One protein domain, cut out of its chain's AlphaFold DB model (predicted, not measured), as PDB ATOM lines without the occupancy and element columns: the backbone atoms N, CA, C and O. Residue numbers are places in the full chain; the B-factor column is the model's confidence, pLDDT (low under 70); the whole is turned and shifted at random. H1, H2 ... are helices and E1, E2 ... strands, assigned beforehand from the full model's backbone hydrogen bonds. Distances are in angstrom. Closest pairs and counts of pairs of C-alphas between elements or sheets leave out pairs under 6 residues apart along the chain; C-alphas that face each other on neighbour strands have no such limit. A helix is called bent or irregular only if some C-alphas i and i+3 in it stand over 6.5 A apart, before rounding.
ATOM      1  N   TYR A 245     -49.537  15.379 -39.027       81.31
ATOM      2  CA  TYR A 245     -49.987  15.569 -40.395       81.31
ATOM      3  C   TYR A 245     -50.823  14.366 -40.812       81.31
ATOM      4  O   TYR A 245     -50.511  13.236 -40.444       81.31
ATOM      5  N   PHE A 246     -51.861  14.606 -41.605       79.25
ATOM      6  CA  PHE A 246     -52.677  13.553 -42.195       79.25
ATOM      7  C   PHE A 246     -52.407  13.471 -43.694       79.25
ATOM      8  O   PHE A 246     -52.371  14.485 -44.394       79.25
ATOM      9  N   SER A 247     -52.233  12.247 -44.188       79.62
ATOM     10  CA  SER A 247     -52.309  11.936 -45.611       79.62
ATOM     11  C   SER A 247     -53.658  12.403 -46.147       79.62
ATOM     12  O   SER A 247     -54.688  12.266 -45.488       79.62
ATOM     13  N   LYS A 248     -53.657  12.908 -47.383       81.38
ATOM     14  CA  LYS A 248     -54.866  13.355 -48.089       81.38
ATOM     15  C   LYS A 248     -55.965  12.284 -48.182       81.38
ATOM     16  O   LYS A 248     -57.115  12.632 -48.417       81.38
ATOM     17  N   ASN A 249     -55.605  11.010 -48.033       76.25
ATOM     18  CA  ASN A 249     -56.520   9.879 -48.140       76.25
ATOM     19  C   ASN A 249     -57.182   9.522 -46.792       76.25
ATOM     20  O   ASN A 249     -58.146   8.766 -46.756       76.25
ATOM     21  N   VAL A 250     -56.728  10.103 -45.674       74.06
ATOM     22  CA  VAL A 250     -57.358   9.894 -44.361       74.06
ATOM     23  C   VAL A 250     -58.540  10.847 -44.192       74.06
ATOM     24  O   VAL A 250     -58.368  12.065 -44.178       74.06
ATOM     25  N   ASN A 251     -59.735  10.288 -43.991       75.69
ATOM     26  CA  ASN A 251     -60.969  11.057 -43.824       75.69
ATOM     27  C   ASN A 251     -60.891  12.039 -42.623       75.69
ATOM     28  O   ASN A 251     -60.721  11.576 -41.488       75.69
ATOM     29  N   PRO A 252     -61.072  13.362 -42.838       80.00
ATOM     30  CA  PRO A 252     -61.065  14.386 -41.788       80.00
ATOM     31  C   PRO A 252     -62.007  14.130 -40.613       80.00
ATOM     32  O   PRO A 252     -61.669  14.457 -39.475       80.00
ATOM     33  N   HIS A 253     -63.154  13.490 -40.852       74.25
ATOM     34  CA  HIS A 253     -64.108  13.160 -39.790       74.25
ATOM     35  C   HIS A 253     -63.529  12.201 -38.739       74.25
ATOM     36  O   HIS A 253     -63.961  12.215 -37.589       74.25
ATOM     37  N   ASN A 254     -62.512  11.417 -39.104       70.56
ATOM     38  CA  ASN A 254     -61.904  10.419 -38.229       70.56
ATOM     39  C   ASN A 254     -60.668  10.944 -37.484       70.56
ATOM     40  O   ASN A 254     -60.155  10.258 -36.601       70.56
ATOM     41  N   TRP A 255     -60.177  12.149 -37.806       79.88
ATOM     42  CA  TRP A 255     -58.913  12.669 -37.268       79.88
ATOM     43  C   TRP A 255     -58.911  12.736 -35.742       79.88
ATOM     44  O   TRP A 255     -57.966  12.280 -35.108       79.88
ATOM     45  N   VAL A 256     -59.985  13.252 -35.139       76.25
ATOM     46  CA  VAL A 256     -60.095  13.383 -33.677       76.25
ATOM     47  C   VAL A 256     -60.077  12.014 -32.991       76.25
ATOM     48  O   VAL A 256     -59.407  11.851 -31.971       76.25
ATOM     49  N   GLY A 257     -60.772  11.027 -33.565       72.50
ATOM     50  CA  GLY A 257     -60.815   9.657 -33.051       72.50
ATOM     51  C   GLY A 257     -59.442   8.989 -33.081       72.50
ATOM     52  O   GLY A 257     -58.961   8.552 -32.039       72.50
ATOM     53  N   ILE A 258     -58.770   9.028 -34.238       74.88
ATOM     54  CA  ILE A 258     -57.414   8.480 -34.423       74.88
ATOM     55  C   ILE A 258     -56.441   9.099 -33.418       74.88
ATOM     56  O   ILE A 258     -55.644   8.415 -32.782       74.88
ATOM     57  N   LEU A 259     -56.516  10.416 -33.245       78.00
ATOM     58  CA  LEU A 259     -55.623  11.134 -32.350       78.00
ATOM     59  C   LEU A 259     -55.859  10.825 -30.881       78.00
ATOM     60  O   LEU A 259     -54.898  10.728 -30.124       78.00
ATOM     61  N   THR A 260     -57.121  10.678 -30.492       73.44
ATOM     62  CA  THR A 260     -57.506  10.314 -29.129       73.44
ATOM     63  C   THR A 260     -57.056   8.891 -28.806       73.44
ATOM     64  O   THR A 260     -56.626   8.614 -27.690       73.44
ATOM     65  N   GLU A 261     -57.128   7.979 -29.774       76.25
ATOM     66  CA  GLU A 261     -56.653   6.607 -29.618       76.25
ATOM     67  C   GLU A 261     -55.125   6.525 -29.544       76.25
ATOM     68  O   GLU A 261     -54.594   5.838 -28.675       76.25
ATOM     69  N   LEU A 262     -54.399   7.285 -30.368       75.38
ATOM     70  CA  LEU A 262     -52.936   7.341 -30.291       75.38
ATOM     71  C   LEU A 262     -52.448   7.915 -28.964       75.38
ATOM     72  O   LEU A 262     -51.519   7.377 -28.369       75.38
ATOM     73  N   GLU A 263     -53.097   8.974 -28.478       76.81
ATOM     74  CA  GLU A 263     -52.761   9.620 -27.207       76.81
ATOM     75  C   GLU A 263     -52.908   8.687 -26.003       76.81
ATOM     76  O   GLU A 263     -52.081   8.725 -25.092       76.81
ATOM     77  N   LYS A 264     -53.897   7.786 -26.033       74.81
ATOM     78  CA  LYS A 264     -54.081   6.754 -25.002       74.81
ATOM     79  C   LYS A 264     -52.945   5.731 -24.952       74.81
ATOM     80  O   LYS A 264     -52.791   5.067 -23.935       74.81
ATOM     81  N   ASN A 265     -52.167   5.602 -26.025       70.25
ATOM     82  CA  ASN A 265     -51.206   4.516 -26.208       70.25
ATOM     83  C   ASN A 265     -49.766   5.001 -26.452       70.25
ATOM     84  O   ASN A 265     -48.902   4.220 -26.847       70.25
ATOM     85  N   LEU A 266     -49.479   6.284 -26.205       70.44
ATOM     86  CA  LEU A 266     -48.149   6.876 -26.428       70.44
ATOM     87  C   LEU A 266     -47.040   6.209 -25.618       70.44
ATOM     88  O   LEU A 266     -45.902   6.137 -26.081       70.44
ATOM     89  N   GLU A 267     -47.367   5.716 -24.425       65.31
ATOM     90  CA  GLU A 267     -46.423   4.991 -23.579       65.31
ATOM     91  C   GLU A 267     -45.981   3.682 -24.245       65.31
ATOM     92  O   GLU A 267     -44.786   3.436 -24.400       65.31
ATOM     93  N   THR A 268     -46.937   2.895 -24.745       67.62
ATOM     94  CA  THR A 268     -46.675   1.640 -25.468       67.62
ATOM     95  C   THR A 268     -45.934   1.870 -26.784       67.62
ATOM     96  O   THR A 268     -45.155   1.026 -27.215       67.62
ATOM     97  N   LEU A 269     -46.143   3.026 -27.417       66.56
ATOM     98  CA  LEU A 269     -45.476   3.411 -28.661       66.56
ATOM     99  C   LEU A 269     -44.082   4.022 -28.445       66.56
ATOM    100  O   LEU A 269     -43.483   4.498 -29.408       66.56
ATOM    101  N   GLU A 270     -43.557   4.032 -27.216       69.00
ATOM    102  CA  GLU A 270     -42.255   4.614 -26.868       69.00
ATOM    103  C   GLU A 270     -42.120   6.082 -27.309       69.00
ATOM    104  O   GLU A 270     -41.077   6.501 -27.821       69.00
ATOM    105  N   TYR A 271     -43.180   6.880 -27.127       67.44
ATOM    106  CA  TYR A 271     -43.240   8.276 -27.581       67.44
ATOM    107  C   TYR A 271     -42.033   9.113 -27.138       67.44
ATOM    108  O   TYR A 271     -41.536   9.936 -27.906       67.44
ATOM    109  N   GLU A 272     -41.472   8.843 -25.957       63.97
ATOM    110  CA  GLU A 272     -40.244   9.476 -25.453       63.97
ATOM    111  C   GLU A 272     -39.045   9.394 -26.419       63.97
ATOM    112  O   GLU A 272     -38.158  10.247 -26.382       63.97
ATOM    113  N   LYS A 273     -39.016   8.409 -27.324       63.81
ATOM    114  CA  LYS A 273     -37.934   8.229 -28.301       63.81
ATOM    115  C   LYS A 273     -38.120   9.063 -29.564       63.81
ATOM    116  O   LYS A 273     -37.147   9.306 -30.278       63.81
ATOM    117  N   TRP A 274     -39.344   9.495 -29.863       67.12
ATOM    118  CA  TRP A 274     -39.668  10.147 -31.134       67.12
ATOM    119  C   TRP A 274     -40.560  11.387 -31.020       67.12
ATOM    120  O   TRP A 274     -40.885  11.971 -32.047       67.12
ATOM    121  N   TYR A 275     -40.875  11.866 -29.815       66.94
ATOM    122  CA  TYR A 275     -41.732  13.038 -29.579       66.94
ATOM    123  C   TYR A 275     -41.275  14.339 -30.260       66.94
ATOM    124  O   TYR A 275     -42.081  15.235 -30.482       66.94
ATOM    125  N   ASN A 276     -39.990  14.447 -30.611       64.00
ATOM    126  CA  ASN A 276     -39.427  15.586 -31.347       64.00
ATOM    127  C   ASN A 276     -39.524  15.444 -32.877       64.00
ATOM    128  O   ASN A 276     -38.985  16.277 -33.611       64.00
ATOM    129  N   LEU A 277     -40.114  14.355 -33.376       64.44
ATOM    130  CA  LEU A 277     -40.247  14.078 -34.799       64.44
ATOM    131  C   LEU A 277     -41.685  14.318 -35.263       64.44
ATOM    132  O   LEU A 277     -42.634  13.962 -34.565       64.44
ATOM    133  N   PRO A 278     -41.869  14.848 -36.484       72.69
ATOM    134  CA  PRO A 278     -43.196  15.021 -37.043       72.69
ATOM    135  C   PRO A 278     -43.829  13.663 -37.366       72.69
ATOM    136  O   PRO A 278     -43.164  12.757 -37.874       72.69
ATOM    137  N   VAL A 279     -45.128  13.546 -37.120       74.81
ATOM    138  CA  VAL A 279     -45.917  12.329 -37.319       74.81
ATOM    139  C   VAL A 279     -46.771  12.475 -38.572       74.81
ATOM    140  O   VAL A 279     -47.449  13.483 -38.751       74.81
ATOM    141  N   MET A 280     -46.740  11.470 -39.442       82.88
ATOM    142  CA  MET A 280     -47.609  11.358 -40.608       82.88
ATOM    143  C   MET A 280     -48.590  10.204 -40.398       82.88
ATOM    144  O   MET A 280     -48.186   9.040 -40.374       82.88
ATOM    145  N   ILE A 281     -49.876  10.531 -40.287       79.38
ATOM    146  CA  ILE A 281     -50.966   9.562 -40.262       79.38
ATOM    147  C   ILE A 281     -51.353   9.224 -41.701       79.38
ATOM    148  O   ILE A 281     -51.783  10.097 -42.454       79.38
ATOM    149  N   VAL A 282     -51.198   7.964 -42.093       78.62
ATOM    150  CA  VAL A 282     -51.507   7.473 -43.451       78.62
ATOM    151  C   VAL A 282     -52.714   6.548 -43.427       78.62
ATOM    152  O   VAL A 282     -53.029   6.001 -42.378       78.62
ATOM    153  N   GLU A 283     -53.404   6.333 -44.548       77.88
ATOM    154  CA  GLU A 283     -54.529   5.386 -44.532       77.88
ATOM    155  C   GLU A 283     -54.029   3.949 -44.294       77.88
ATOM    156  O   GLU A 283     -54.555   3.240 -43.434       77.88
ATOM    157  N   GLY A 284     -52.932   3.574 -44.966       76.19
ATOM    158  CA  GLY A 284     -52.269   2.277 -44.848       76.19
ATOM    159  C   GLY A 284     -50.809   2.299 -45.320       76.19
ATOM    160  O   GLY A 284     -50.321   3.282 -45.885       76.19
ATOM    161  N   TRP A 285     -50.089   1.194 -45.099       74.88
ATOM    162  CA  TRP A 285     -48.673   1.055 -45.480       74.88
ATOM    163  C   TRP A 285     -48.425   1.110 -46.993       74.88
ATOM    164  O   TRP A 285     -47.350   1.514 -47.436       74.88
ATOM    165  N   ASN A 286     -49.432   0.761 -47.790       72.56
ATOM    166  CA  ASN A 286     -49.437   0.893 -49.248       72.56
ATOM    167  C   ASN A 286     -49.228   2.342 -49.729       72.56
ATOM    168  O   ASN A 286     -48.768   2.560 -50.847       72.56
ATOM    169  N   GLU A 287     -49.530   3.345 -48.898       67.12
ATOM    170  CA  GLU A 287     -49.283   4.755 -49.220       67.12
ATOM    171  C   GLU A 287     -47.859   5.204 -48.916       67.12
ATOM    172  O   GLU A 287     -47.427   6.262 -49.378       67.12
ATOM    173  N   VAL A 288     -47.144   4.427 -48.110       66.00
ATOM    174  CA  VAL A 288     -45.838   4.799 -47.579       66.00
ATOM    175  C   VAL A 288     -44.759   4.546 -48.611       66.00
ATOM    176  O   VAL A 288     -43.891   5.394 -48.800       66.00
ATOM    177  N   TYR A 289     -44.841   3.423 -49.319       69.38
ATOM    178  CA  TYR A 289     -43.865   3.025 -50.325       69.38
ATOM    179  C   TYR A 289     -44.494   3.068 -51.714       69.38
ATOM    180  O   TYR A 289     -45.595   2.572 -51.931       69.38
ATOM    181  N   ASN A 290     -43.804   3.677 -52.681       64.75
ATOM    182  CA  ASN A 290     -44.198   3.524 -54.081       64.75
ATOM    183  C   ASN A 290     -43.821   2.123 -54.610       64.75
ATOM    184  O   ASN A 290     -43.124   1.364 -53.939       64.75
ATOM    185  N   SER A 291     -44.241   1.792 -55.834       60.47
ATOM    186  CA  SER A 291     -43.925   0.514 -56.498       60.47
ATOM    187  C   SER A 291     -42.422   0.241 -56.653       60.47
ATOM    188  O   SER A 291     -42.023  -0.897 -56.862       60.47
ATOM    189  N   SER A 292     -41.583   1.268 -56.509       56.09
ATOM    190  CA  SER A 292     -40.119   1.180 -56.513       56.09
ATOM    191  C   SER A 292     -39.507   1.105 -55.102       56.09
ATOM    192  O   SER A 292     -38.294   1.240 -54.960       56.09
ATOM    193  N   GLY A 293     -40.318   0.949 -54.048       54.25
ATOM    194  CA  GLY A 293     -39.873   0.840 -52.651       54.25
ATOM    195  C   GLY A 293     -39.417   2.156 -52.007       54.25
ATOM    196  O   GLY A 293     -38.833   2.152 -50.923       54.25
ATOM    197  N   ILE A 294     -39.659   3.301 -52.648       62.78
ATOM    198  CA  ILE A 294     -39.253   4.621 -52.148       62.78
ATOM    199  C   ILE A 294     -40.311   5.148 -51.179       62.78
ATOM    200  O   ILE A 294     -41.491   5.242 -51.528       62.78
ATOM    201  N   ASN A 295     -39.867   5.537 -49.979       61.28
ATOM    202  CA  ASN A 295     -40.716   6.143 -48.956       61.28
ATOM    203  C   ASN A 295     -41.187   7.543 -49.395       61.28
ATOM    204  O   ASN A 295     -40.366   8.420 -49.676       61.28
ATOM    205  N   ARG A 296     -42.507   7.754 -49.431       63.44
ATOM    206  CA  ARG A 296     -43.155   9.015 -49.824       63.44
ATOM    207  C   ARG A 296     -43.100  10.105 -48.749       63.44
ATOM    208  O   ARG A 296     -43.220  11.279 -49.088       63.44
ATOM    209  N   TYR A 297     -42.873   9.745 -47.486       69.62
ATOM    210  CA  TYR A 297     -42.868  10.658 -46.336       69.62
ATOM    211  C   TYR A 297     -41.547  10.584 -45.545       69.62
ATOM    212  O   TYR A 297     -41.533  10.236 -44.361       69.62
ATOM    213  N   PRO A 298     -40.395  10.901 -46.167       66.00
ATOM    214  CA  PRO A 298     -39.105  10.816 -45.494       66.00
ATOM    215  C   PRO A 298     -39.005  11.820 -44.336       66.00
ATOM    216  O   PRO A 298     -39.283  13.009 -44.490       66.00
ATOM    217  N   GLY A 299     -38.535  11.345 -43.179       66.38
ATOM    218  CA  GLY A 299     -38.345  12.175 -41.984       66.38
ATOM    219  C   GLY A 299     -39.593  12.357 -41.118       66.38
ATOM    220  O   GLY A 299     -39.563  13.210 -40.233       66.38
ATOM    221  N   PHE A 300     -40.646  11.575 -41.366       70.12
ATOM    222  CA  PHE A 300     -41.809  11.452 -40.492       70.12
ATOM    223  C   PHE A 300     -41.804  10.106 -39.764       70.12
ATOM    224  O   PHE A 300     -41.350   9.101 -40.317       70.12
ATOM    225  N   VAL A 301     -42.352  10.083 -38.551       75.50
ATOM    226  CA  VAL A 301     -42.856   8.852 -37.933       75.50
ATOM    227  C   VAL A 301     -44.175   8.531 -38.617       75.50
ATOM    228  O   VAL A 301     -45.066   9.375 -38.657       75.50
ATOM    229  N   ILE A 302     -44.285   7.350 -39.213       78.00
ATOM    230  CA  ILE A 302     -45.440   6.995 -40.037       78.00
ATOM    231  C   ILE A 302     -46.327   6.040 -39.258       78.00
ATOM    232  O   ILE A 302     -45.862   4.987 -38.827       78.00
ATOM    233  N   ILE A 303     -47.594   6.412 -39.101       78.12
ATOM    234  CA  ILE A 303     -48.581   5.631 -38.359       78.12
ATOM    235  C   ILE A 303     -49.809   5.423 -39.252       78.12
ATOM    236  O   ILE A 303     -50.439   6.398 -39.664       78.12
ATOM    237  N   PRO A 304     -50.171   4.179 -39.592       78.12
ATOM    238  CA  PRO A 304     -51.431   3.907 -40.267       78.12
ATOM    239  C   PRO A 304     -52.628   4.269 -39.384       78.12
ATOM    240  O   PRO A 304     -52.668   3.938 -38.205       78.12
ATOM    241  N   SER A 305     -53.644   4.887 -39.976       72.31
ATOM    242  CA  SER A 305     -54.884   5.315 -39.317       72.31
ATOM    243  C   SER A 305     -55.692   4.163 -38.712       72.31
ATOM    244  O   SER A 305     -56.522   4.401 -37.844       72.31
TER     245      SER A 305
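This is residues 245 to 305 of the 313 residues of an uncharacterized protein of Furculomyces boomerangus (UniProt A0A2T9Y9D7). Little regular structure is formed: a flat body of mostly loops, with a short ribbon of two parallel strands, E1 and E2, in its middle. One helix, H1, lies off to one side, and the long loop of residues 283 to 300 reaches out on another. The printed part has 61 residues, with H1, E1 and E2 in that order; 21 are in named elements, a mixed class. It is compact, with a radius of gyration of the C-alphas of 12.1 A and spans of 34 by 29 by 15 A.

H1, residues 252 to 264, begins at C-alpha 252 (-61.065, 14.386, -41.788) and is 19.7 A long; it is irregular, with C-alphas 253 and 256 7.3 A apart. E1 is residues 279 to 282. E2, residues 301 to 304, ends at C-alpha 304 (-51.431, 3.907, -40.267).

E1 and E2 are parallel neighbours, their directions 27 degrees apart; N 280 and O 301 are 2.8 A apart, within hydrogen-bond range. Residues 245 to 246 pair, parallel, with residues 280 to 281 of E1. H1 and E2 are apart. In H1, 7 of 9 O i to N i+4 pairs are within range.

The farthest C-alphas, Lys 264 and Ser 292, are 34.9 A apart. Both links are long, and the printed part has no cut. Residues 267 to 277 and 287 to 299 have pLDDT under 70.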